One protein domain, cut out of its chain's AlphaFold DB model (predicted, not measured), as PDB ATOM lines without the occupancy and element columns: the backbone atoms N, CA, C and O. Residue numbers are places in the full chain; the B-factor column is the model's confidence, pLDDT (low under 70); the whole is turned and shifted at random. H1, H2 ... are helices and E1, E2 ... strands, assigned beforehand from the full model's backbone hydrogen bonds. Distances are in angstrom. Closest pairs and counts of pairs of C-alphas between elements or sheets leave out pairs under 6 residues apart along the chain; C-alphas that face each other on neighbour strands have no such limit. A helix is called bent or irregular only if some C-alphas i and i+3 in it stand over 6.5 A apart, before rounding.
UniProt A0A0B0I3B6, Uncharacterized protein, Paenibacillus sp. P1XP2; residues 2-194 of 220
ATOM      1  N   ALA A   2     150.491 140.261 147.679       95.00
ATOM      2  CA  ALA A   2     151.294 140.211 148.908       95.00
ATOM      3  C   ALA A   2     152.562 139.339 148.779       95.00
ATOM      4  O   ALA A   2     153.646 139.818 149.087       95.00
ATOM      5  N   ALA A   3     152.455 138.120 148.232       96.19
ATOM      6  CA  ALA A   3     153.608 137.239 148.005       96.19
ATOM      7  C   ALA A   3     154.709 137.905 147.151       96.19
ATOM      8  O   ALA A   3     155.859 137.988 147.570       96.19
ATOM      9  N   VAL A   4     154.346 138.482 145.998       96.69
ATOM     10  CA  VAL A   4     155.288 139.197 145.113       96.69
ATOM     11  C   VAL A   4     155.943 140.390 145.821       96.69
ATOM     12  O   VAL A   4     157.147 140.602 145.694       96.69
ATOM     13  N   ALA A   5     155.177 141.162 146.595       97.69
ATOM     14  CA  ALA A   5     155.712 142.289 147.355       97.69
ATOM     15  C   ALA A   5     156.673 141.837 148.472       97.69
ATOM     16  O   ALA A   5     157.696 142.487 148.693       97.69
ATOM     17  N   ALA A   6     156.389 140.713 149.139       98.06
ATOM     18  CA  ALA A   6     157.296 140.103 150.108       98.06
ATOM     19  C   ALA A   6     158.592 139.620 149.440       98.06
ATOM     20  O   ALA A   6     159.673 139.947 149.927       98.06
ATOM     21  N   ALA A   7     158.500 138.945 148.289       97.94
ATOM     22  CA  ALA A   7     159.668 138.528 147.508       97.94
ATOM     23  C   ALA A   7     160.550 139.722 147.122       97.94
ATOM     24  O   ALA A   7     161.759 139.698 147.345       97.94
ATOM     25  N   LEU A   8     159.946 140.802 146.608       98.00
ATOM     26  CA  LEU A   8     160.678 142.020 146.261       98.00
ATOM     27  C   LEU A   8     161.365 142.636 147.486       98.00
ATOM     28  O   LEU A   8     162.518 143.058 147.398       98.00
ATOM     29  N   LYS A   9     160.679 142.676 148.635       98.06
ATOM     30  CA  LYS A   9     161.245 143.218 149.874       98.06
ATOM     31  C   LYS A   9     162.436 142.392 150.370       98.06
ATOM     32  O   LYS A   9     163.452 142.980 150.735       98.06
ATOM     33  N   LEU A  10     162.325 141.065 150.362       97.88
ATOM     34  CA  LEU A  10     163.402 140.151 150.755       97.88
ATOM     35  C   LEU A  10     164.605 140.260 149.808       97.88
ATOM     36  O   LEU A  10     165.743 140.346 150.268       97.88
ATOM     37  N   ALA A  11     164.362 140.348 148.498       97.56
ATOM     38  CA  ALA A  11     165.417 140.553 147.509       97.56
ATOM     39  C   ALA A  11     166.148 141.895 147.715       97.56
ATOM     40  O   ALA A  11     167.379 141.941 147.700       97.56
ATOM     41  N   ASP A  12     165.411 142.982 147.965       98.19
ATOM     42  CA  ASP A  12     165.989 144.299 148.264       98.19
ATOM     43  C   ASP A  12     166.848 144.278 149.543       98.19
ATOM     44  O   ASP A  12     167.949 144.830 149.560       98.19
ATOM     45  N   MET A  13     166.386 143.596 150.598       97.88
ATOM     46  CA  MET A  13     167.158 143.394 151.833       97.88
ATOM     47  C   MET A  13     168.464 142.639 151.561       97.88
ATOM     48  O   MET A  13     169.539 143.102 151.949       97.88
ATOM     49  N   GLN A  14     168.395 141.538 150.806       96.62
ATOM     50  CA  GLN A  14     169.563 140.740 150.439       96.62
ATOM     51  C   GLN A  14     170.599 141.543 149.639       96.62
ATOM     52  O   GLN A  14     171.800 141.404 149.893       96.62
ATOM     53  N   VAL A  15     170.159 142.383 148.693       97.56
ATOM     54  CA  VAL A  15     171.038 143.279 147.914       97.56
ATOM     55  C   VAL A  15     171.717 144.314 148.814       97.56
ATOM     56  O   VAL A  15     172.881 144.646 148.599       97.56
ATOM     57  N   LYS A  16     171.026 144.783 149.857       97.75
ATOM     58  CA  LYS A  16     171.545 145.741 150.849       97.75
ATOM     59  C   LYS A  16     172.383 145.099 151.962       97.75
ATOM     60  O   LYS A  16     172.859 145.813 152.840       97.75
ATOM     61  N   GLY A  17     172.590 143.782 151.921       96.62
ATOM     62  CA  GLY A  17     173.406 143.041 152.889       96.62
ATOM     63  C   GLY A  17     172.651 142.534 154.121       96.62
ATOM     64  O   GLY A  17     173.262 141.885 154.966       96.62
ATOM     65  N   ASP A  18     171.341 142.762 154.208       95.56
ATOM     66  CA  ASP A  18     170.471 142.224 155.259       95.56
ATOM     67  C   ASP A  18     169.941 140.846 154.833       95.56
ATOM     68  O   ASP A  18     168.830 140.701 154.320       95.56
ATOM     69  N   ARG A  19     170.806 139.830 154.927       95.38
ATOM     70  CA  ARG A  19     170.492 138.453 154.527       95.38
ATOM     71  C   ARG A  19     169.939 137.653 155.701       95.38
ATOM     72  O   ARG A  19     170.537 137.635 156.775       95.38
ATOM     73  N   LEU A  20     168.840 136.944 155.460       96.75
ATOM     74  CA  LEU A  20     168.279 135.995 156.419       96.75
ATOM     75  C   LEU A  20     169.208 134.781 156.582       96.75
ATOM     76  O   LEU A  20     170.015 134.475 155.704       96.75
ATOM     77  N   LYS A  21     169.110 134.109 157.734       96.25
ATOM     78  CA  LYS A  21     169.976 132.970 158.096       96.25
ATOM     79  C   LYS A  21     169.632 131.667 157.368       96.25
ATOM     80  O   LYS A  21     170.446 130.751 157.386       96.25
ATOM     81  N   GLY A  22     168.454 131.596 156.762       95.81
ATOM     82  CA  GLY A  22     167.968 130.457 155.991       95.81
ATOM     83  C   GLY A  22     167.301 130.918 154.701       95.81
ATOM     84  O   GLY A  22     167.095 132.119 154.491       95.81
ATOM     85  N   ASP A  23     166.977 129.953 153.848       95.81
ATOM     86  CA  ASP A  23     166.379 130.204 152.543       95.81
ATOM     87  C   ASP A  23     164.888 130.523 152.668       95.81
ATOM     88  O   ASP A  23     164.163 129.903 153.445       95.81
ATOM     89  N   ILE A  24     164.422 131.495 151.880       97.19
ATOM     90  CA  ILE A  24     163.001 131.823 151.761       97.19
ATOM     91  C   ILE A  24     162.551 131.535 150.340       97.19
ATOM     92  O   ILE A  24     163.053 132.125 149.382       97.19
ATOM     93  N   ILE A  25     161.563 130.658 150.223       97.38
ATOM     94  CA  ILE A  25     160.958 130.286 148.951       97.38
ATOM     95  C   ILE A  25     159.624 131.015 148.840       97.38
ATOM     96  O   ILE A  25     158.754 130.870 149.696       97.38
ATOM     97  N   VAL A  26     159.462 131.809 147.780       97.06
ATOM     98  CA  VAL A  26     158.193 132.467 147.464       97.06
ATOM     99  C   VAL A  26     157.673 131.919 146.147       97.06
ATOM    100  O   VAL A  26     158.261 132.150 145.092       97.06
ATOM    101  N   THR A  27     156.551 131.219 146.219       95.56
ATOM    102  CA  THR A  27     155.808 130.696 145.074       95.56
ATOM    103  C   THR A  27     154.477 131.436 144.962       95.56
ATOM    104  O   THR A  27     153.908 131.885 145.958       95.56
ATOM    105  N   THR A  28     154.016 131.677 143.736       93.88
ATOM    106  CA  THR A  28     152.710 132.299 143.484       93.88
ATOM    107  C   THR A  28     152.298 132.101 142.032       93.88
ATOM    108  O   THR A  28     153.075 132.349 141.108       93.88
ATOM    109  N   HIS A  29     151.042 131.732 141.833       91.56
ATOM    110  CA  HIS A  29     150.383 131.750 140.544       91.56
ATOM    111  C   HIS A  29     149.940 133.177 140.192       91.56
ATOM    112  O   HIS A  29     149.237 133.845 140.956       91.56
ATOM    113  N   ILE A  30     150.357 133.658 139.019       90.75
ATOM    114  CA  ILE A  30     149.960 134.963 138.482       90.75
ATOM    115  C   ILE A  30     149.061 134.721 137.273       90.75
ATOM    116  O   ILE A  30     149.536 134.304 136.219       90.75
ATOM    117  N   CYS A  31     147.774 135.028 137.426       88.44
ATOM    118  CA  CYS A  31     146.780 134.961 136.362       88.44
ATOM    119  C   CYS A  31     146.280 136.379 136.027       88.44
ATOM    120  O   CYS A  31     145.525 136.954 136.812       88.44
ATOM    121  N   PRO A  32     146.714 136.976 134.901       84.38
ATOM    122  CA  PRO A  32     146.272 138.316 134.502       84.38
ATOM    123  C   PRO A  32     144.798 138.390 134.084       84.38
ATOM    124  O   PRO A  32     144.222 139.473 134.120       84.38
ATOM    125  N   ASP A  33     144.216 137.260 133.677       85.19
ATOM    126  CA  ASP A  33     142.849 137.139 133.157       85.19
ATOM    127  C   ASP A  33     142.126 135.990 133.873       85.19
ATOM    128  O   ASP A  33     141.883 134.917 133.318       85.19
ATOM    129  N   ALA A  34     141.902 136.181 135.175       84.25
ATOM    130  CA  ALA A  34     141.261 135.180 136.015       84.25
ATOM    131  C   ALA A  34     139.753 135.104 135.702       84.25
ATOM    132  O   ALA A  34     139.080 136.141 135.724       84.25
ATOM    133  N   PRO A  35     139.196 133.905 135.447       84.38
ATOM    134  CA  PRO A  35     137.760 133.742 135.266       84.38
ATOM    135  C   PRO A  35     136.990 134.104 136.544       84.38
ATOM    136  O   PRO A  35     137.529 134.103 137.652       84.38
ATOM    137  N   THR A  36     135.699 134.395 136.406       82.75
ATOM    138  CA  THR A  36     134.781 134.534 137.543       82.75
ATOM    139  C   THR A  36     133.717 133.449 137.489       82.75
ATOM    140  O   THR A  36     133.256 133.062 136.414       82.75
ATOM    141  N   ARG A  37     133.306 132.962 138.660       79.12
ATOM    142  CA  ARG A  37     132.208 132.000 138.802       79.12
ATOM    143  C   ARG A  37     131.108 132.570 139.706       79.12
ATOM    144  O   ARG A  37     131.442 133.136 140.753       79.12
ATOM    145  N   PRO A  38     129.817 132.408 139.350       77.38
ATOM    146  CA  PRO A  38     128.714 132.803 140.221       77.38
ATOM    147  C   PRO A  38     128.799 132.093 141.574       77.38
ATOM    148  O   PRO A  38     128.937 130.869 141.632       77.38
ATOM    149  N   HIS A  39     128.737 132.858 142.660       72.75
ATOM    150  CA  HIS A  39     128.819 132.346 144.027       72.75
ATOM    151  C   HIS A  39     128.143 133.324 145.006       72.75
ATOM    152  O   HIS A  39     128.055 134.519 144.742       72.75
ATOM    153  N   GLU A  40     127.661 132.829 146.148       70.25
ATOM    154  CA  GLU A  40     127.019 133.639 147.197       70.25
ATOM    155  C   GLU A  40     127.948 133.762 148.415       70.25
ATOM    156  O   GLU A  40     128.493 132.752 148.862       70.25
ATOM    157  N   PRO A  41     128.142 134.952 149.017       73.88
ATOM    158  CA  PRO A  41     127.420 136.214 148.798       73.88
ATOM    159  C   PRO A  41     127.963 137.105 147.665       73.88
ATOM    160  O   PRO A  41     127.428 138.188 147.434       73.88
ATOM    161  N   VAL A  42     129.067 136.711 147.030       77.88
ATOM    162  CA  VAL A  42     129.692 137.424 145.910       77.88
ATOM    163  C   VAL A  42     130.331 136.440 144.945       77.88
ATOM    164  O   VAL A  42     130.804 135.381 145.375       77.88
ATOM    165  N   ASP A  43     130.417 136.846 143.676       78.12
ATOM    166  CA  ASP A  43     131.157 136.127 142.644       78.12
ATOM    167  C   ASP A  43     132.572 135.804 143.114       78.12
ATOM    168  O   ASP A  43     133.290 136.642 143.679       78.12
ATOM    169  N   PHE A  44     132.974 134.565 142.861       75.94
ATOM    170  CA  PHE A  44     134.293 134.088 143.223       75.94
ATOM    171  C   PHE A  44     135.243 134.306 142.050       75.94
ATOM    172  O   PHE A  44     134.896 134.033 140.899       75.94
ATOM    173  N   MET A  45     136.448 134.788 142.348       79.88
ATOM    174  CA  MET A  45     137.545 134.728 141.389       79.88
ATOM    175  C   MET A  45     137.969 133.266 141.284       79.88
ATOM    176  O   MET A  45     138.238 132.630 142.303       79.88
ATOM    177  N   ASP A  46     137.952 132.733 140.074       80.50
ATOM    178  CA  ASP A  46     138.306 131.352 139.786       80.50
ATOM    179  C   ASP A  46     139.706 131.287 139.158       80.50
ATOM    180  O   ASP A  46     140.274 132.303 138.749       80.50
ATOM    181  N   SER A  47     140.291 130.095 139.118       83.06
ATOM    182  CA  SER A  47     141.621 129.862 138.556       83.06
ATOM    183  C   SER A  47     141.511 129.024 137.281       83.06
ATOM    184  O   SER A  47     140.801 128.022 137.272       83.06
ATOM    185  N   PRO A  48     142.248 129.356 136.203       83.75
ATOM    186  CA  PRO A  48     142.351 128.485 135.032       83.75
ATOM    187  C   PRO A  48     143.183 127.217 135.296       83.75
ATOM    188  O   PRO A  48     143.274 126.352 134.426       83.75
ATOM    189  N   VAL A  49     143.828 127.124 136.463       85.75
ATOM    190  CA  VAL A  49     144.672 126.002 136.879       85.75
ATOM    191  C   VAL A  49     144.058 125.351 138.112       85.75
ATOM    192  O   VAL A  49     143.741 126.041 139.082       85.75
ATOM    193  N   ASP A  50     143.922 124.026 138.070       87.38
ATOM    194  CA  ASP A  50     143.451 123.218 139.195       87.38
ATOM    195  C   ASP A  50     144.396 123.304 140.409       87.38
ATOM    196  O   ASP A  50     145.619 123.409 140.262       87.38
ATOM    197  N   ILE A  51     143.835 123.208 141.620       86.81
ATOM    198  CA  ILE A  51     144.609 123.368 142.855       86.81
ATOM    199  C   ILE A  51     145.670 122.278 143.034       86.81
ATOM    200  O   ILE A  51     146.712 122.538 143.625       86.81
ATOM    201  N   GLY A  52     145.445 121.064 142.518       87.75
ATOM    202  CA  GLY A  52     146.425 119.985 142.580       87.75
ATOM    203  C   GLY A  52     147.679 120.330 141.782       87.75
ATOM    204  O   GLY A  52     148.796 120.134 142.263       87.75
ATOM    205  N   ALA A  53     147.500 120.924 140.599       90.44
ATOM    206  CA  ALA A  53     148.604 121.436 139.796       90.44
ATOM    207  C   ALA A  53     149.281 122.644 140.462       90.44
ATOM    208  O   ALA A  53     150.508 122.703 140.487       90.44
ATOM    209  N   MET A  54     148.511 123.571 141.051       91.56
ATOM    210  CA  MET A  54     149.082 124.687 141.820       91.56
ATOM    211  C   MET A  54     149.949 124.175 142.974       91.56
ATOM    212  O   MET A  54     151.128 124.501 143.036       91.56
ATOM    213  N   ASN A  55     149.419 123.285 143.816       93.12
ATOM    214  CA  ASN A  55     150.147 122.698 144.938       93.12
ATOM    215  C   ASN A  55     151.440 121.994 144.498       93.12
ATOM    216  O   ASN A  55     152.467 122.165 145.146       93.12
ATOM    217  N   ALA A  56     151.426 121.257 143.382       92.62
ATOM    218  CA  ALA A  56     152.617 120.576 142.863       92.62
ATOM    219  C   ALA A  56     153.755 121.533 142.455       92.62
ATOM    220  O   ALA A  56     154.918 121.128 142.431       92.62
ATOM    221  N   HIS A  57     153.434 122.786 142.124       93.75
ATOM    222  CA  HIS A  57     154.409 123.816 141.761       93.75
ATOM    223  C   HIS A  57     154.708 124.801 142.895       93.75
ATOM    224  O   HIS A  57     155.783 125.401 142.914       93.75
ATOM    225  N   GLU A  58     153.769 124.993 143.819       94.31
ATOM    226  CA  GLU A  58     153.858 126.005 144.866       94.31
ATOM    227  C   GLU A  58     154.327 125.450 146.209       94.31
ATOM    228  O   GLU A  58     154.900 126.208 146.991       94.31
ATOM    229  N   VAL A  59     154.138 124.155 146.470       96.50
ATOM    230  CA  VAL A  59     154.506 123.500 147.728       96.50
ATOM    231  C   VAL A  59     155.672 122.551 147.482       96.50
ATOM    232  O   VAL A  59     155.521 121.498 146.866       96.50
ATOM    233  N   LEU A  60     156.854 122.929 147.970       96.38
ATOM    234  CA  LEU A  60     158.081 122.161 147.758       96.38
ATOM    235  C   LEU A  60     158.410 121.272 148.970       96.38
ATOM    236  O   LEU A  60     158.206 121.705 150.106       96.38
ATOM    237  N   PRO A  61     158.979 120.064 148.768       95.31
ATOM    238  CA  PRO A  61     159.334 119.156 149.866       95.31
ATOM    239  C   PRO A  61     160.337 119.727 150.880       95.31
ATOM    240  O   PRO A  61     160.380 119.276 152.019       95.31
ATOM    241  N   GLU A  62     161.151 120.696 150.463       96.06
ATOM    242  CA  GLU A  62     162.157 121.377 151.289       96.06
ATOM    243  C   GLU A  62     161.585 122.483 152.192       96.06
ATOM    244  O   GLU A  62     162.302 123.011 153.037       96.06
ATOM    245  N   MET A  63     160.302 122.838 152.047       97.62
ATOM    246  CA  MET A  63     159.660 123.827 152.914       97.62
ATOM    247  C   MET A  63     159.437 123.256 154.321       97.62
ATOM    248  O   MET A  63     158.680 122.304 154.501       97.62
ATOM    249  N   GLU A  64     160.042 123.878 155.334       98.19
ATOM    250  CA  GLU A  64     159.921 123.461 156.744       98.19
ATOM    251  C   GLU A  64     158.726 124.098 157.475       98.19
ATOM    252  O   GLU A  64     158.306 123.613 158.526       98.19
ATOM    253  N   ALA A  65     158.160 125.171 156.918       98.38
ATOM    254  CA  ALA A  65     156.925 125.827 157.342       98.38
ATOM    255  C   ALA A  65     156.353 126.645 156.173       98.38
ATOM    256  O   ALA A  65     157.105 127.102 155.311       98.38
ATOM    257  N   VAL A  66     155.034 126.849 156.141       98.69
ATOM    258  CA  VAL A  66     154.357 127.568 155.049       98.69
ATOM    259  C   VAL A  66     153.449 128.664 155.603       98.69
ATOM    260  O   VAL A  66     152.535 128.395 156.382       98.69
ATOM    261  N   LEU A  67     153.661 129.899 155.143       98.69
ATOM    262  CA  LEU A  67     152.652 130.957 155.206       98.69
ATOM    263  C   LEU A  67     151.896 130.986 153.880       98.69
ATOM    264  O   LEU A  67     152.467 131.325 152.847       98.69
ATOM    265  N   SER A  68     150.612 130.652 153.914       98.31
ATOM    266  CA  SER A  68     149.753 130.656 152.733       98.31
ATOM    267  C   SER A  68     148.938 131.945 152.688       98.31
ATOM    268  O   SER A  68     148.058 132.156 153.521       98.31
ATOM    269  N   ILE A  69     149.264 132.851 151.766       97.56
ATOM    270  CA  ILE A  69     148.656 134.185 151.709       97.56
ATOM    271  C   ILE A  69     147.517 134.206 150.685       97.56
ATOM    272  O   ILE A  69     147.762 134.041 149.493       97.56
ATOM    273  N   ASP A  70     146.296 134.520 151.124       94.38
ATOM    274  CA  ASP A  70     145.108 134.587 150.255       94.38
ATOM    275  C   ASP A  70     144.222 135.802 150.600       94.38
ATOM    276  O   ASP A  70     144.167 136.274 151.742       94.38
ATOM    277  N   THR A  71     143.508 136.341 149.610       92.38
ATOM    278  CA  THR A  71     142.522 137.407 149.821       92.38
ATOM    279  C   THR A  71     141.176 136.798 150.202       92.38
ATOM    280  O   THR A  71     140.408 136.342 149.362       92.38
ATOM    281  N   THR A  72     140.833 136.875 151.485       90.88
ATOM    282  CA  THR A  72     139.701 136.141 152.073       90.88
ATOM    283  C   THR A  72     138.559 137.099 152.436       90.88
ATOM    284  O   THR A  72     138.116 137.166 153.580       90.88
ATOM    285  N   LYS A  73     138.111 137.906 151.461       88.69
ATOM    286  CA  LYS A  73     137.119 138.993 151.654       88.69
ATOM    287  C   LYS A  73     135.682 138.626 151.262       88.69
ATOM    288  O   LYS A  73     134.766 139.410 151.494       88.69
ATOM    289  N   GLY A  74     135.477 137.458 150.657       83.75
ATOM    290  CA  GLY A  74     134.175 137.006 150.150       83.75
ATOM    291  C   GLY A  74     133.268 136.330 151.186       83.75
ATOM    292  O   GLY A  74     132.239 135.781 150.815       83.75
ATOM    293  N   ASN A  75     133.634 136.334 152.470       86.56
ATOM    294  CA  ASN A  75     132.912 135.624 153.530       86.56
ATOM    295  C   ASN A  75     132.488 136.572 154.665       86.56
ATOM    296  O   ASN A  75     132.888 137.731 154.720       86.56
ATOM    297  N   ARG A  76     131.661 136.058 155.582       87.44
ATOM    298  CA  ARG A  76     131.246 136.749 156.819       87.44
ATOM    299  C   ARG A  76     131.912 136.185 158.079       87.44
ATOM    300  O   ARG A  76     131.586 136.622 159.178       87.44
ATOM    301  N   VAL A  77     132.791 135.198 157.919       89.88
ATOM    302  CA  VAL A  77     133.492 134.519 159.016       89.88
ATOM    303  C   VAL A  77     134.580 135.429 159.580       89.88
ATOM    304  O   VAL A  77     134.723 135.533 160.794       89.88
ATOM    305  N   ILE A  78     135.302 136.134 158.702       91.69
ATOM    306  CA  ILE A  78     136.350 137.083 159.077       91.69
ATOM    307  C   ILE A  78     135.825 138.506 158.902       91.69
ATOM    308  O   ILE A  78     135.736 139.022 157.793       91.69
ATOM    309  N   ASN A  79     135.474 139.153 160.009       89.69
ATOM    310  CA  ASN A  79     134.855 140.480 160.054       89.69
ATOM    311  C   ASN A  79     135.839 141.571 160.520       89.69
ATOM    312  O   ASN A  79     135.488 142.460 161.296       89.69
ATOM    313  N   HIS A  80     137.076 141.515 160.021       94.06
ATOM    314  CA  HIS A  80     138.156 142.448 160.348       94.06
ATOM    315  C   HIS A  80     138.774 143.035 159.074       94.06
ATOM    316  O   HIS A  80     139.005 142.313 158.105       94.06
ATOM    317  N   LYS A  81     139.071 144.339 159.055       94.12
ATOM    318  CA  LYS A  81     139.810 144.979 157.955       94.12
ATOM    319  C   LYS A  81     141.306 144.956 158.261       94.12
ATOM    320  O   LYS A  81     141.701 145.455 159.305       94.12
ATOM    321  N   GLY A  82     142.109 144.428 157.340       96.19
ATOM    322  CA  GLY A  82     143.548 144.262 157.526       96.19
ATOM    323  C   GLY A  82     143.974 142.869 157.087       96.19
ATOM    324  O   GLY A  82     143.707 142.466 155.953       96.19
ATOM    325  N   PHE A  83     144.604 142.125 157.993       98.12
ATOM    326  CA  PHE A  83     144.830 140.698 157.810       98.12
ATOM    327  C   PHE A  83     144.558 139.924 159.101       98.12
ATOM    328  O   PHE A  83     144.562 140.502 160.186       98.12
ATOM    329  N   ALA A  84     144.323 138.625 158.968       98.25
ATOM    330  CA  ALA A  84     144.153 137.695 160.076       98.25
ATOM    331  C   ALA A  84     144.921 136.398 159.795       98.25
ATOM    332  O   ALA A  84     145.171 136.073 158.632       98.25
ATOM    333  N   ILE A  85     145.275 135.651 160.842       98.69
ATOM    334  CA  ILE A  85     145.958 134.357 160.703       98.69
ATOM    335  C   ILE A  85     145.073 133.179 161.122       98.69
ATOM    336  O   ILE A  85     144.262 133.290 162.045       98.69
ATOM    337  N   SER A  86     145.210 132.042 160.445       98.56
ATOM    338  CA  SER A  86     144.556 130.805 160.877       98.56
ATOM    339  C   SER A  86     145.311 130.190 162.063       98.56
ATOM    340  O   SER A  86     146.486 130.492 162.284       98.56
ATOM    341  N   PRO A  87     144.692 129.254 162.800       98.44
ATOM    342  CA  PRO A  87     145.445 128.264 163.553       98.44
ATOM    343  C   PRO A  87     146.389 127.475 162.637       98.44
ATOM    344  O   PRO A  87     146.151 127.371 161.427       98.44
ATOM    345  N   THR A  88     147.451 126.915 163.208       98.62
ATOM    346  CA  THR A  88     148.410 126.109 162.449       98.62
ATOM    347  C   THR A  88     147.797 124.772 162.079       98.62
ATOM    348  O   THR A  88     147.309 124.041 162.939       98.62
ATOM    349  N   VAL A  89     147.860 124.425 160.798       98.75
ATOM    350  CA  VAL A  89     147.442 123.123 160.286       98.75
ATOM    351  C   VAL A  89     148.677 122.271 160.041       98.75
ATOM    352  O   VAL A  89     149.601 122.696 159.351       98.75
ATOM    353  N   LYS A  90     148.705 121.059 160.596       98.50
ATOM    354  CA  LYS A  90     149.799 120.106 160.376       98.50
ATOM    355  C   LYS A  90     149.267 118.685 160.271       98.50
ATOM    356  O   LYS A  90     148.716 118.151 161.229       98.50
ATOM    357  N   GLU A  91     149.470 118.063 159.108       97.75
ATOM    358  CA  GLU A  91     149.186 116.637 158.864       97.75
ATOM    359  C   GLU A  91     147.761 116.217 159.279       97.75
ATOM    360  O   GLU A  91     147.550 115.185 159.921       97.75
ATOM    361  N   GLY A  92     146.779 117.055 158.928       97.19
ATOM    362  CA  GLY A  92     145.357 116.852 159.221       97.19
ATOM    363  C   GLY A  92     144.891 117.335 160.601       97.19
ATOM    364  O   GLY A  92     143.702 117.260 160.894       97.19
ATOM    365  N   TYR A  93     145.786 117.848 161.449       98.38
ATOM    366  CA  TYR A  93     145.411 118.480 162.715       98.38
ATOM    367  C   TYR A  93     145.276 119.994 162.575       98.38
ATOM    368  O   TYR A  93     146.154 120.643 162.011       98.38
ATOM    369  N   ILE A  94     144.219 120.549 163.173       98.50
ATOM    370  CA  ILE A  94     144.097 121.976 163.483       98.50
ATOM    371  C   ILE A  94     144.664 122.172 164.892       98.50
ATOM    372  O   ILE A  94     144.067 121.729 165.873       98.50
ATOM    373  N   LEU A  95     145.846 122.773 164.985       98.31
ATOM    374  CA  LEU A  95     146.568 122.992 166.237       98.31
ATOM    375  C   LEU A  95     146.220 124.351 166.844       98.31
ATOM    376  O   LEU A  95     145.620 125.211 166.200       98.31
ATOM    377  N   ARG A  96     146.626 124.562 168.099       97.00
ATOM    378  CA  ARG A  96     146.553 125.877 168.739       97.00
ATOM    379  C   ARG A  96     147.324 126.908 167.903       97.00
ATOM    380  O   ARG A  96     148.379 126.608 167.347       97.00
ATOM    381  N   VAL A  97     146.797 128.132 167.835       98.12
ATOM    382  CA  VAL A  97     147.488 129.258 167.193       98.12
ATOM    383  C   VAL A  97     148.833 129.496 167.888       98.12
ATOM    384  O   VAL A  97     148.891 129.542 169.116       98.12
ATOM    385  N   SER A  98     149.906 129.642 167.110       98.50
ATOM    386  CA  SER A  98     151.238 129.916 167.655       98.50
ATOM    387  C   SER A  98     151.305 131.284 168.340       98.50
ATOM    388  O   SER A  98     151.030 132.311 167.717       98.50
ATOM    389  N   GLU A  99     151.753 131.297 169.596       98.25
ATOM    390  CA  GLU A  99     152.016 132.523 170.361       98.25
ATOM    391  C   GLU A  99     153.115 133.388 169.722       98.25
ATOM    392  O   GLU A  99     153.035 134.614 169.771       98.25
ATOM    393  N   ASP A 100     154.107 132.781 169.058       98.75
ATOM    394  CA  ASP A 100     155.149 133.533 168.350       98.75
ATOM    395  C   ASP A 100     154.572 134.286 167.150       98.75
ATOM    396  O   ASP A 100     154.890 135.456 166.937       98.75
ATOM    397  N   LEU A 101     153.669 133.651 166.395       98.81
ATOM    398  CA  LEU A 101     152.991 134.309 165.278       98.81
ATOM    399  C   LEU A 101     152.068 135.430 165.769       98.81
ATOM    400  O   LEU A 101     152.044 136.502 165.163       98.81
ATOM    401  N   LEU A 102     151.360 135.229 166.886       98.75
ATOM    402  CA  LEU A 102     150.557 136.282 167.519       98.75
ATOM    403  C   LEU A 102     151.435 137.474 167.933       98.75
ATOM    404  O   LEU A 102     151.138 138.609 167.567       98.75
ATOM    405  N   ARG A 103     152.568 137.223 168.600       98.69
ATOM    406  CA  ARG A 103     153.533 138.260 168.998       98.69
ATOM    407  C   ARG A 103     154.105 139.021 167.798       98.69
ATOM    408  O   ARG A 103     154.228 140.245 167.846       98.69
ATOM    409  N   ILE A 104     154.468 138.330 166.715       98.81
ATOM    410  CA  ILE A 104     154.991 138.976 165.497       98.81
ATOM    411  C   ILE A 104     153.905 139.829 164.832       98.81
ATOM    412  O   ILE A 104     154.183 140.928 164.341       98.81
ATOM    413  N   MET A 105     152.654 139.367 164.846       98.75
ATOM    414  CA  MET A 105     151.519 140.156 164.374       98.75
ATOM    415  C   MET A 105     151.350 141.434 165.202       98.75
ATOM    416  O   MET A 105     151.263 142.515 164.619       98.75
ATOM    417  N   GLU A 106     151.392 141.352 166.534       98.62
ATOM    418  CA  GLU A 106     151.349 142.533 167.407       98.62
ATOM    419  C   GLU A 106     152.491 143.506 167.103       98.62
ATOM    420  O   GLU A 106     152.263 144.701 166.911       98.62
ATOM    421  N   MET A 107     153.719 143.000 166.968       98.38
ATOM    422  CA  MET A 107     154.900 143.813 166.670       98.38
ATOM    423  C   MET A 107     154.790 144.546 165.324       98.38
ATOM    424  O   MET A 107     155.169 145.712 165.214       98.38
ATOM    425  N   THR A 108     154.284 143.877 164.286       98.25
ATOM    426  CA  THR A 108     154.241 144.420 162.914       98.25
ATOM    427  C   THR A 108     153.030 145.307 162.632       98.25
ATOM    428  O   THR A 108     153.041 146.074 161.659       98.25
ATOM    429  N   THR A 109     151.995 145.216 163.470       97.69
ATOM    430  CA  THR A 109     150.749 145.982 163.329       97.69
ATOM    431  C   THR A 109     150.580 147.070 164.384       97.69
ATOM    432  O   THR A 109     149.933 148.076 164.102       97.69
ATOM    433  N   GLY A 110     151.150 146.894 165.579       97.81
ATOM    434  CA  GLY A 110     150.861 147.723 166.749       97.81
ATOM    435  C   GLY A 110     149.453 147.509 167.323       97.81
ATOM    436  O   GLY A 110     148.967 148.367 168.059       97.81
ATOM    437  N   LEU A 111     148.779 146.412 166.963       97.50
ATOM    438  CA  LEU A 111     147.411 146.069 167.365       97.50
ATOM    439  C   LEU A 111     147.374 144.684 168.016       97.50
ATOM    440  O   LEU A 111     148.292 143.893 167.838       97.50
ATOM    441  N   LEU A 112     146.285 144.375 168.727       97.81
ATOM    442  CA  LEU A 112     146.023 143.006 169.177       97.81
ATOM    443  C   LEU A 112     145.919 142.058 167.970       97.81
ATOM    444  O   LEU A 112     145.409 142.464 166.918       97.81
ATOM    445  N   PRO A 113     146.366 140.801 168.110       97.56
ATOM    446  CA  PRO A 113     146.430 139.881 166.998       97.56
ATOM    447  C   PRO A 113     145.023 139.418 166.628       97.56
ATOM    448  O   PRO A 113     144.147 139.252 167.481       97.56
ATOM    449  N   VAL A 114     144.808 139.200 165.334       98.00
ATOM    450  CA  VAL A 114     143.520 138.772 164.793       98.00
ATOM    451  C   VAL A 114     143.680 137.400 164.174       98.00
ATOM    452  O   VAL A 114     144.479 137.190 163.262       98.00
ATOM    453  N   THR A 115     142.877 136.465 164.664       97.62
ATOM    454  CA  THR A 115     142.799 135.103 164.143       97.62
ATOM    455  C   THR A 115     141.433 134.850 163.532       97.62
ATOM    456  O   THR A 115     140.475 135.561 163.844       97.62
ATOM    457  N   PHE A 116     141.303 133.803 162.724       96.62
ATOM    458  CA  PHE A 116     139.999 133.362 162.231       96.62
ATOM    459  C   PHE A 116     139.761 131.870 162.468       96.62
ATOM    460  O   PHE A 116     140.711 131.086 162.436       96.62
ATOM    461  N   PRO A 117     138.507 131.461 162.732       95.62
ATOM    462  CA  PRO A 117     138.183 130.054 162.872       95.62
ATOM    463  C   PRO A 117     138.295 129.356 161.517       95.62
ATOM    464  O   PRO A 117     137.954 129.922 160.479       95.62
ATOM    465  N   ILE A 118     138.730 128.104 161.563       97.00
ATOM    466  CA  ILE A 118     138.749 127.189 160.426       97.00
ATOM    467  C   ILE A 118     138.062 125.895 160.836       97.00
ATOM    468  O   ILE A 118     137.936 125.582 162.024       97.00
ATOM    469  N   THR A 119     137.591 125.163 159.847       96.56
ATOM    470  CA  THR A 119     136.842 123.927 160.010       96.56
ATOM    471  C   THR A 119     137.649 122.741 159.494       96.56
ATOM    472  O   THR A 119     138.656 122.900 158.807       96.56
ATOM    473  N   MET A 120     137.203 121.525 159.815       96.12
ATOM    474  CA  MET A 120     137.826 120.313 159.274       96.12
ATOM    475  C   MET A 120     137.697 120.251 157.749       96.12
ATOM    476  O   MET A 120     138.556 119.675 157.096       96.12
ATOM    477  N   GLN A 121     136.641 120.845 157.187       94.88
ATOM    478  CA  GLN A 121     136.418 120.922 155.750       94.88
ATOM    479  C   GLN A 121     137.534 121.724 155.077       94.88
ATOM    480  O   GLN A 121     138.131 121.217 154.134       94.88
ATOM    481  N   ASP A 122     137.896 122.886 155.633       95.69
ATOM    482  CA  ASP A 122     138.882 123.815 155.054       95.69
ATOM    483  C   ASP A 122     140.285 123.208 154.856       95.69
ATOM    484  O   ASP A 122     141.086 123.730 154.082       95.69
ATOM    485  N   ILE A 123     140.597 122.115 155.562       96.50
ATOM    486  CA  ILE A 123     141.893 121.420 155.507       96.50
ATOM    487  C   ILE A 123     141.859 120.131 154.675       96.50
ATOM    488  O   ILE A 123     142.798 119.339 154.744       96.50
ATOM    489  N   THR A 124     140.780 119.906 153.922       96.19
ATOM    490  CA  THR A 124     140.649 118.788 152.977       96.19
ATOM    491  C   THR A 124     140.892 119.244 151.536       96.19
ATOM    492  O   THR A 124     140.755 120.435 151.245       96.19
ATOM    493  N   PRO A 125     141.272 118.343 150.607       93.38
ATOM    494  CA  PRO A 125     141.504 118.732 149.218       93.38
ATOM    495  C   PRO A 125     140.246 119.307 148.571       93.38
ATOM    496  O   PRO A 125     139.141 118.821 148.814       93.38
ATOM    497  N   TYR A 126     140.402 120.305 147.704       90.00
ATOM    498  CA  TYR A 126     139.312 120.717 146.819       90.00
ATOM    499  C   TYR A 126     138.859 119.586 145.888       90.00
ATOM    500  O   TYR A 126     139.544 118.582 145.702       90.00
ATOM    501  N   GLY A 127     137.683 119.774 145.284       84.69
ATOM    502  CA  GLY A 127     137.065 118.784 144.397       84.69
ATOM    503  C   GLY A 127     136.293 117.692 145.138       84.69
ATOM    504  O   GLY A 127     135.888 116.712 144.524       84.69
ATOM    505  N   ASN A 128     136.078 117.857 146.447       86.69
ATOM    506  CA  ASN A 128     135.322 116.935 147.297       86.69
ATOM    507  C   ASN A 128     133.885 117.400 147.606       86.69
ATOM    508  O   ASN A 128     133.257 116.867 148.520       86.69
ATOM    509  N   ASP A 129     133.390 118.413 146.889       87.25
ATOM    510  CA  ASP A 129     132.057 119.016 147.052       87.25
ATOM    511  C   ASP A 129     131.733 119.541 148.467       87.25
ATOM    512  O   ASP A 129     130.575 119.818 148.793       87.25
ATOM    513  N   LEU A 130     132.747 119.726 149.320       90.19
ATOM    514  CA  LEU A 130     132.593 120.390 150.612       90.19
ATOM    515  C   LEU A 130     132.706 121.906 150.460       90.19
ATOM    516  O   LEU A 130     133.340 122.432 149.544       90.19
ATOM    517  N   TYR A 131     132.087 122.622 151.394       87.19
ATOM    518  CA  TYR A 131     132.282 124.059 151.510       87.19
ATOM    519  C   TYR A 131     133.624 124.348 152.185       87.19
ATOM    520  O   TYR A 131     133.889 123.831 153.270       87.19
ATOM    521  N   HIS A 132     134.412 125.220 151.559       90.69
ATOM    522  CA  HIS A 132     135.673 125.750 152.073       90.69
ATOM    523  C   HIS A 132     135.585 127.272 152.123       90.69
ATOM    524  O   HIS A 132     134.982 127.886 151.240       90.69
ATOM    525  N   ILE A 133     136.214 127.897 153.116       89.81
ATOM    526  CA  ILE A 133     136.280 129.358 153.226       89.81
ATOM    527  C   ILE A 133     136.935 129.993 151.988       89.81
ATOM    528  O   ILE A 133     136.443 131.007 151.490       89.81
ATOM    529  N   ASN A 134     138.032 129.392 151.515       89.56
ATOM    530  CA  ASN A 134     138.744 129.603 150.252       89.56
ATOM    531  C   ASN A 134     139.985 128.679 150.208       89.56
ATOM    532  O   ASN A 134     140.127 127.756 151.011       89.56
ATOM    533  N   SER A 135     140.895 128.936 149.260       92.00
ATOM    534  CA  SER A 135     142.065 128.104 148.964       92.00
ATOM    535  C   SER A 135     143.200 128.253 149.972       92.00
ATOM    536  O   SER A 135     144.218 127.577 149.844       92.00
ATOM    537  N   ILE A 136     143.046 129.105 150.988       96.00
ATOM    538  CA  ILE A 136     144.147 129.526 151.855       96.00
ATOM    539  C   ILE A 136     144.818 128.367 152.602       96.00
ATOM    540  O   ILE A 136     146.000 128.451 152.914       96.00
ATOM    541  N   LEU A 137     144.112 127.265 152.858       97.25
ATOM    542  CA  LEU A 137     144.663 126.087 153.538       97.25
ATOM    543  C   LEU A 137     144.932 124.897 152.611       97.25
ATOM    544  O   LEU A 137     145.381 123.856 153.082       97.25
ATOM    545  N   GLN A 138     144.758 125.050 151.298       95.88
ATOM    546  CA  GLN A 138     145.053 123.983 150.337       95.88
ATOM    547  C   GLN A 138     146.521 123.521 150.331       95.88
ATOM    548  O   GLN A 138     146.743 122.325 150.139       95.88
ATOM    549  N   PRO A 139     147.532 124.353 150.647       97.44
ATOM    550  CA  PRO A 139     148.890 123.844 150.831       97.44
ATOM    551  C   PRO A 139     149.003 122.772 151.925       97.44
ATOM    552  O   PRO A 139     149.848 121.885 151.827       97.44
ATOM    553  N   ALA A 140     148.128 122.789 152.940       97.62
ATOM    554  CA  ALA A 140     148.159 121.835 154.048       97.62
ATOM    555  C   ALA A 140     147.827 120.397 153.629       97.62
ATOM    556  O   ALA A 140     148.159 119.468 154.364       97.62
ATOM    557  N   VAL A 141     147.214 120.186 152.459       96.50
ATOM    558  CA  VAL A 141     146.975 118.838 151.920       96.50
ATOM    559  C   VAL A 141     148.172 118.290 151.141       96.50
ATOM    560  O   VAL A 141     148.241 117.092 150.887       96.50
ATOM    561  N   ALA A 142     149.135 119.148 150.792       96.31
ATOM    562  CA  ALA A 142     150.279 118.817 149.945       96.31
ATOM    563  C   ALA A 142     151.616 118.722 150.704       96.31
ATOM    564  O   ALA A 142     152.632 118.374 150.106       96.31
ATOM    565  N   THR A 143     151.644 119.009 152.011       97.81
ATOM    566  CA  THR A 143     152.874 118.984 152.822       97.81
ATOM    567  C   THR A 143     152.679 118.357 154.204       97.81
ATOM    568  O   THR A 143     151.574 118.284 154.741       97.81
ATOM    569  N   SER A 144     153.783 117.905 154.806       97.44
ATOM    570  CA  SER A 144     153.873 117.561 156.231       97.44
ATOM    571  C   SER A 144     154.334 118.729 157.111       97.44
ATOM    572  O   SER A 144     154.315 118.620 158.342       97.44
ATOM    573  N   ALA A 145     154.781 119.831 156.507       98.44
ATOM    574  CA  ALA A 145     155.146 121.049 157.217       98.44
ATOM    575  C   ALA A 145     153.908 121.727 157.840       98.44
ATOM    576  O   ALA A 145     152.794 121.553 157.342       98.44
ATOM    577  N   PRO A 146     154.063 122.493 158.934       98.62
ATOM    578  CA  PRO A 146     152.991 123.335 159.445       98.62
ATOM    579  C   PRO A 146     152.627 124.431 158.434       98.62
ATOM    580  O   PRO A 146     153.500 125.133 157.919       98.62
ATOM    581  N   VAL A 147     151.330 124.608 158.199       98.81
ATOM    582  CA  VAL A 147     150.765 125.629 157.313       98.81
ATOM    583  C   VAL A 147     149.912 126.592 158.127       98.81
ATOM    584  O   VAL A 147     149.060 126.170 158.908       98.81
ATOM    585  N   VAL A 148     150.120 127.891 157.930       98.88
ATOM    586  CA  VAL A 148     149.288 128.954 158.503       98.88
ATOM    587  C   VAL A 148     148.766 129.829 157.375       98.88
ATOM    588  O   VAL A 148     149.537 130.356 156.572       98.88
ATOM    589  N   GLY A 149     147.449 129.995 157.318       98.56
ATOM    590  CA  GLY A 149     146.807 130.928 156.409       98.56
ATOM    591  C   GLY A 149     146.990 132.368 156.881       98.56
ATOM    592  O   GLY A 149     146.706 132.677 158.034       98.56
ATOM    593  N   VAL A 150     147.428 133.252 155.989       98.62
ATOM    594  CA  VAL A 150     147.529 134.704 156.185       98.62
ATOM    595  C   VAL A 150     146.489 135.374 155.291       98.62
ATOM    596  O   VAL A 150     146.705 135.624 154.104       98.62
ATOM    597  N   ALA A 151     145.317 135.622 155.859       97.44
ATOM    598  CA  ALA A 151     144.156 136.108 155.139       97.44
ATOM    599  C   ALA A 151     144.175 137.636 155.066       97.44
ATOM    600  O   ALA A 151     144.050 138.291 156.095       97.44
ATOM    601  N   VAL A 152     144.255 138.222 153.869       96.56
ATOM    602  CA  VAL A 152     143.969 139.656 153.682       96.56
ATOM    603  C   VAL A 152     142.456 139.845 153.669       96.56
ATOM    604  O   VAL A 152     141.762 139.279 152.820       96.56
ATOM    605  N   THR A 153     141.931 140.636 154.600       94.94
ATOM    606  CA  THR A 153     140.507 140.632 154.959       94.94
ATOM    607  C   THR A 153     139.875 142.018 154.850       94.94
ATOM    608  O   THR A 153     140.542 143.043 154.681       94.94
ATOM    609  N   ALA A 154     138.547 142.059 154.893       92.94
ATOM    610  CA  ALA A 154     137.753 143.277 154.941       92.94
ATOM    611  C   ALA A 154     136.632 143.092 155.969       92.94
ATOM    612  O   ALA A 154     136.219 141.975 156.253       92.94
ATOM    613  N   GLN A 155     136.130 144.193 156.525       91.00
ATOM    614  CA  GLN A 155     135.028 144.131 157.489       91.00
ATOM    615  C   GLN A 155     133.682 143.788 156.824       91.00
ATOM    616  O   GLN A 155     132.804 143.207 157.457       91.00
ATOM    617  N   SER A 156     133.514 144.158 155.553       87.94
ATOM    618  CA  SER A 156     132.368 143.795 154.720       87.94
ATOM    619  C   SER A 156     132.768 142.753 153.682       87.94
ATOM    620  O   SER A 156     133.944 142.610 153.354       87.94
ATOM    621  N   VAL A 157     131.769 142.092 153.101       86.62
ATOM    622  CA  VAL A 157     131.972 141.233 151.933       86.62
ATOM    623  C   VAL A 157     132.433 142.100 150.759       86.62
ATOM    624  O   VAL A 157     131.752 143.063 150.402       86.62
ATOM    625  N   VAL A 158     133.588 141.777 150.177       83.06
ATOM    626  CA  VAL A 158     134.146 142.479 149.011       83.06
ATOM    627  C   VAL A 158     134.466 141.455 147.917       83.06
ATOM    628  O   VAL A 158     135.264 140.549 148.170       83.06
ATOM    629  N   PRO A 159     133.885 141.583 146.707       81.00
ATOM    630  CA  PRO A 159     134.193 140.695 145.589       81.00
ATOM    631  C   PRO A 159     135.628 140.926 145.111       81.00
ATOM    632  O   PRO A 159     136.003 142.056 144.806       81.00
ATOM    633  N   GLY A 160     136.429 139.862 145.008       78.06
ATOM    634  CA  GLY A 160     137.834 139.960 144.586       78.06
ATOM    635  C   GLY A 160     138.019 140.510 143.166       78.06
ATOM    636  O   GLY A 160     139.034 141.141 142.885       78.06
ATOM    637  N   CYS A 161     137.025 140.326 142.292       76.06
ATOM    638  CA  CYS A 161     137.000 140.845 140.922       76.06
ATOM    639  C   CYS A 161     136.701 142.356 140.826       76.06
ATOM    640  O   CYS A 161     136.783 142.933 139.742       76.06
ATOM    641  N   GLY A 162     136.350 143.019 141.934       77.12
ATOM    642  CA  GLY A 162     136.040 144.447 141.936       77.12
ATOM    643  C   GLY A 162     137.275 145.323 141.703       77.12
ATOM    644  O   GLY A 162     138.312 145.137 142.338       77.12
ATOM    645  N   THR A 163     137.145 146.362 140.871       73.81
ATOM    646  CA  THR A 163     138.238 147.291 140.507       73.81
ATOM    647  C   THR A 163     138.831 148.085 141.683       73.81
ATOM    648  O   THR A 163     139.910 148.654 141.549       73.81
ATOM    649  N   GLY A 164     138.174 148.088 142.851       79.75
ATOM    650  CA  GLY A 164     138.657 148.675 144.111       79.75
ATOM    651  C   GLY A 164     138.782 147.677 145.270       79.75
ATOM    652  O   GLY A 164     138.858 148.082 146.425       79.75
ATOM    653  N   ALA A 165     138.759 146.368 144.994       83.44
ATOM    654  CA  ALA A 165     138.737 145.330 146.028       83.44
ATOM    655  C   ALA A 165     140.080 145.145 146.757       83.44
ATOM    656  O   ALA A 165     140.154 144.510 147.816       83.44
ATOM    657  N   SER A 166     141.155 145.689 146.190       85.88
ATOM    658  CA  SER A 166     142.501 145.617 146.740       85.88
ATOM    659  C   SER A 166     142.802 146.847 147.580       85.88
ATOM    660  O   SER A 166     142.772 147.962 147.078       85.88
ATOM    661  N   HIS A 167     143.119 146.625 148.853       91.69
ATOM    662  CA  HIS A 167     143.532 147.684 149.766       91.69
ATOM    663  C   HIS A 167     145.024 147.513 150.042       91.69
ATOM    664  O   HIS A 167     145.454 146.529 150.644       91.69
ATOM    665  N   GLU A 168     145.817 148.466 149.582       93.88
ATOM    666  CA  GLU A 168     147.273 148.451 149.615       93.88
ATOM    667  C   GLU A 168     147.838 148.428 151.038       93.88
ATOM    668  O   GLU A 168     148.835 147.756 151.290       93.88
ATOM    669  N   ILE A 169     147.176 149.096 151.988       95.62
ATOM    670  CA  ILE A 169     147.596 149.130 153.397       95.62
ATOM    671  C   ILE A 169     147.440 147.744 154.037       95.62
ATOM    672  O   ILE A 169     148.355 147.283 154.723       95.62
ATOM    673  N   ASP A 170     146.323 147.067 153.758       96.06
ATOM    674  CA  ASP A 170     146.025 145.722 154.264       96.06
ATOM    675  C   ASP A 170     147.042 144.707 153.698       96.06
ATOM    676  O   ASP A 170     147.611 143.895 154.427       96.06
ATOM    677  N   ILE A 171     147.356 144.823 152.401       96.62
ATOM    678  CA  ILE A 171     148.388 144.017 151.730       96.62
ATOM    679  C   ILE A 171     149.768 144.281 152.342       96.62
ATOM    680  O   ILE A 171     150.494 143.341 152.659       96.62
ATOM    681  N   ALA A 172     150.141 145.548 152.534       97.56
ATOM    682  CA  ALA A 172     151.433 145.915 153.103       97.56
ATOM    683  C   ALA A 172     151.597 145.417 154.549       97.56
ATOM    684  O   ALA A 172     152.712 145.086 154.954       97.56
ATOM    685  N   ALA A 173     150.511 145.349 155.326       98.06
ATOM    686  CA  ALA A 173     150.523 144.773 156.668       98.06
ATOM    687  C   ALA A 173     150.845 143.269 156.641       98.06
ATOM    688  O   ALA A 173     151.775 142.844 157.326       98.06
ATOM    689  N   ALA A 174     150.177 142.496 155.776       98.38
ATOM    690  CA  ALA A 174     150.471 141.072 155.590       98.38
ATOM    691  C   ALA A 174     151.909 140.825 155.088       98.38
ATOM    692  O   ALA A 174     152.562 139.869 155.510       98.38
ATOM    693  N   VAL A 175     152.436 141.708 154.227       98.50
ATOM    694  CA  VAL A 175     153.833 141.653 153.759       98.50
ATOM    695  C   VAL A 175     154.814 141.842 154.915       98.50
ATOM    696  O   VAL A 175     155.730 141.038 155.061       98.50
ATOM    697  N   ARG A 176     154.630 142.877 155.751       98.44
ATOM    698  CA  ARG A 176     155.504 143.119 156.915       98.44
ATOM    699  C   ARG A 176     155.496 141.935 157.872       98.44
ATOM    700  O   ARG A 176     156.564 141.494 158.278       98.44
ATOM    701  N   PHE A 177     154.310 141.404 158.168       98.81
ATOM    702  CA  PHE A 177     154.159 140.197 158.973       98.81
ATOM    703  C   PHE A 177     154.952 139.026 158.384       98.81
ATOM    704  O   PHE A 177     155.811 138.471 159.059       98.81
ATOM    705  N   SER A 178     154.743 138.710 157.105       98.69
ATOM    706  CA  SER A 178     155.387 137.560 156.453       98.69
ATOM    707  C   SER A 178     156.917 137.675 156.424       98.69
ATOM    708  O   SER A 178     157.614 136.688 156.637       98.69
ATOM    709  N   VAL A 179     157.449 138.882 156.199       98.62
ATOM    710  CA  VAL A 179     158.899 139.143 156.212       98.62
ATOM    711  C   VAL A 179     159.487 139.007 157.618       98.62
ATOM    712  O   VAL A 179     160.560 138.427 157.770       98.62
ATOM    713  N   GLU A 180     158.806 139.499 158.657       98.69
ATOM    714  CA  GLU A 180     159.287 139.335 160.035       98.69
ATOM    715  C   GLU A 180     159.192 137.881 160.511       98.69
ATOM    716  O   GLU A 180     160.144 137.387 161.111       98.69
ATOM    717  N   VAL A 181     158.129 137.147 160.152       98.81
ATOM    718  CA  VAL A 181     158.056 135.698 160.399       98.81
ATOM    719  C   VAL A 181     159.214 134.972 159.721       98.81
ATOM    720  O   VAL A 181     159.878 134.169 160.367       98.81
ATOM    721  N   ALA A 182     159.517 135.282 158.459       98.38
ATOM    722  CA  ALA A 182     160.653 134.693 157.750       98.38
ATOM    723  C   ALA A 182     161.987 134.936 158.483       98.38
ATOM    724  O   ALA A 182     162.787 134.013 158.655       98.38
ATOM    725  N   LYS A 183     162.223 136.162 158.966       98.06
ATOM    726  CA  LYS A 183     163.431 136.506 159.736       98.06
ATOM    727  C   LYS A 183     163.511 135.735 161.050       98.06
ATOM    728  O   LYS A 183     164.557 135.176 161.363       98.06
ATOM    729  N   GLU A 184     162.429 135.708 161.820       98.62
ATOM    730  CA  GLU A 184     162.415 135.061 163.132       98.62
ATOM    731  C   GLU A 184     162.457 133.530 163.029       98.62
ATOM    732  O   GLU A 184     163.195 132.885 163.772       98.62
ATOM    733  N   PHE A 185     161.741 132.945 162.065       98.50
ATOM    734  CA  PHE A 185     161.745 131.505 161.811       98.50
ATOM    735  C   PHE A 185     163.137 131.024 161.396       98.50
ATOM    736  O   PHE A 185     163.689 130.121 162.020       98.50
ATOM    737  N   THR A 186     163.772 131.696 160.429       97.44
ATOM    738  CA  THR A 186     165.146 131.353 160.009       97.44
ATOM    739  C   THR A 186     166.194 131.620 161.094       97.44
ATOM    740  O   THR A 186     167.285 131.053 161.062       97.44
ATOM    741  N   ASN A 187     165.879 132.460 162.083       97.50
ATOM    742  CA  ASN A 187     166.713 132.688 163.259       97.50
ATOM    743  C   ASN A 187     166.422 131.712 164.420       97.50
ATOM    744  O   ASN A 187     167.106 131.775 165.441       97.50
ATOM    745  N   GLY A 188     165.435 130.822 164.276       97.56
ATOM    746  CA  GLY A 188     165.036 129.860 165.304       97.56
ATOM    747  C   GLY A 188     164.282 130.473 166.489       97.56
ATOM    748  O   GLY A 188     164.246 129.864 167.554       97.56
ATOM    749  N   THR A 189     163.706 131.673 166.336       98.00
ATOM    750  CA  THR A 189     162.966 132.394 167.397       98.00
ATOM    751  C   THR A 189     161.458 132.460 167.164       98.00
ATOM    752  O   THR A 189     160.756 133.145 167.903       98.00
ATOM    753  N   CYS A 190     160.957 131.763 166.145       98.50
ATOM    754  CA  CYS A 190     159.533 131.635 165.865       98.50
ATOM    755  C   CYS A 190     159.193 130.171 165.596       98.50
ATOM    756  O   CYS A 190     159.666 129.595 164.617       98.50
ATOM    757  N   ALA A 191     158.338 129.582 166.425       98.50
ATOM    758  CA  ALA A 191     157.767 128.263 166.193       98.50
ATOM    759  C   ALA A 191     156.363 128.382 165.588       98.50
ATOM    760  O   ALA A 191     155.531 129.153 166.058       98.50
ATOM    761  N   PHE A 192     156.049 127.588 164.562       98.62
ATOM    762  CA  PHE A 192     154.689 127.549 164.001       98.62
ATOM    763  C   PHE A 192     153.729 126.712 164.860       98.62
ATOM    764  O   PHE A 192     152.518 126.866 164.756       98.62
ATOM    765  N   TYR A 193     154.249 125.816 165.696       98.56
ATOM    766  CA  TYR A 193     153.483 124.933 166.573       98.56
ATOM    767  C   TYR A 193     154.385 124.399 167.695       98.56
ATOM    768  O   TYR A 193     155.611 124.445 167.577       98.56
ATOM    769  N   ASP A 194     153.789 123.859 168.758       98.31
ATOM    770  CA  ASP A 194     154.519 123.123 169.796       98.31
ATOM    771  C   ASP A 194     154.738 121.666 169.349       98.31
ATOM    772  O   ASP A 194     153.793 120.883 169.207       98.31
TER     773      ASP A 194
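Overview. This is residues 2 to 194 of the 220 residues of an uncharacterized protein of Paenibacillus sp. P1XP2 (UniProt A0A0B0I3B6). With little regular structure, a small sheet lies in the core amid long loops, with long H5 over one face and short H4 over the other; H1 and H3 pack on H5. The 193 printed residues run H1 H2 E1 E2 H3 H4 E3 H5, class mixed, with 76 in named elements. The mixed sheet runs E1 E3 E2; the whole is compact, radius of gyration of the C-alphas 16.0 A, spans 47 by 35 by 31 A.

Along the chain. H1, residues 2 to 15, begins at C-alpha (151.294, 140.211, 148.908) and measures 20.0 A. H2 is 51 to 58, E1 66 to 71, E2 82 to 85, H3 99 to 109, H4 135 to 141, E3 147 to 153. H4 is irregular, C-alphas 136 and 139 being 7.5 A apart. H5, 168 to 186, measures 26.8 A, ending at C-alpha (165.146, 131.353, 160.009).

Arrangement. E1 and E3 are parallel, N 150 to O 68 2.8 A; E3 and E2 antiparallel, N 151 to O 84 2.8 A. H5 and H4 are on opposite faces, heights 9.1 A and 7.9 A. H5 touches H1 with residues 171 to 179 alone, closest C-alphas Ala 6 and Val 175, 5.3 A, and H3 with 173 to 181 alone, Thr 108 and Phe 177, 5.8 A. H2 only just touches H4, 3 pairs of C-alphas within 8 A, closest Asn 55 and Pro 139, 6.1 A. Every O i to N i+4 pair is within hydrogen-bond range in H1, H2, H3 and H5; H4 has 0 of 3, but 3 of 4 O i to N i+3.

Size, cuts and confidence. The farthest C-alphas, Gly 17 and Asp 129, are 48.2 A apart. The printed part has no cut; links H1 to H2, E2 to H3, H3 to H4 and E3 to H5 are long. No printed residue is under 70 in pLDDT.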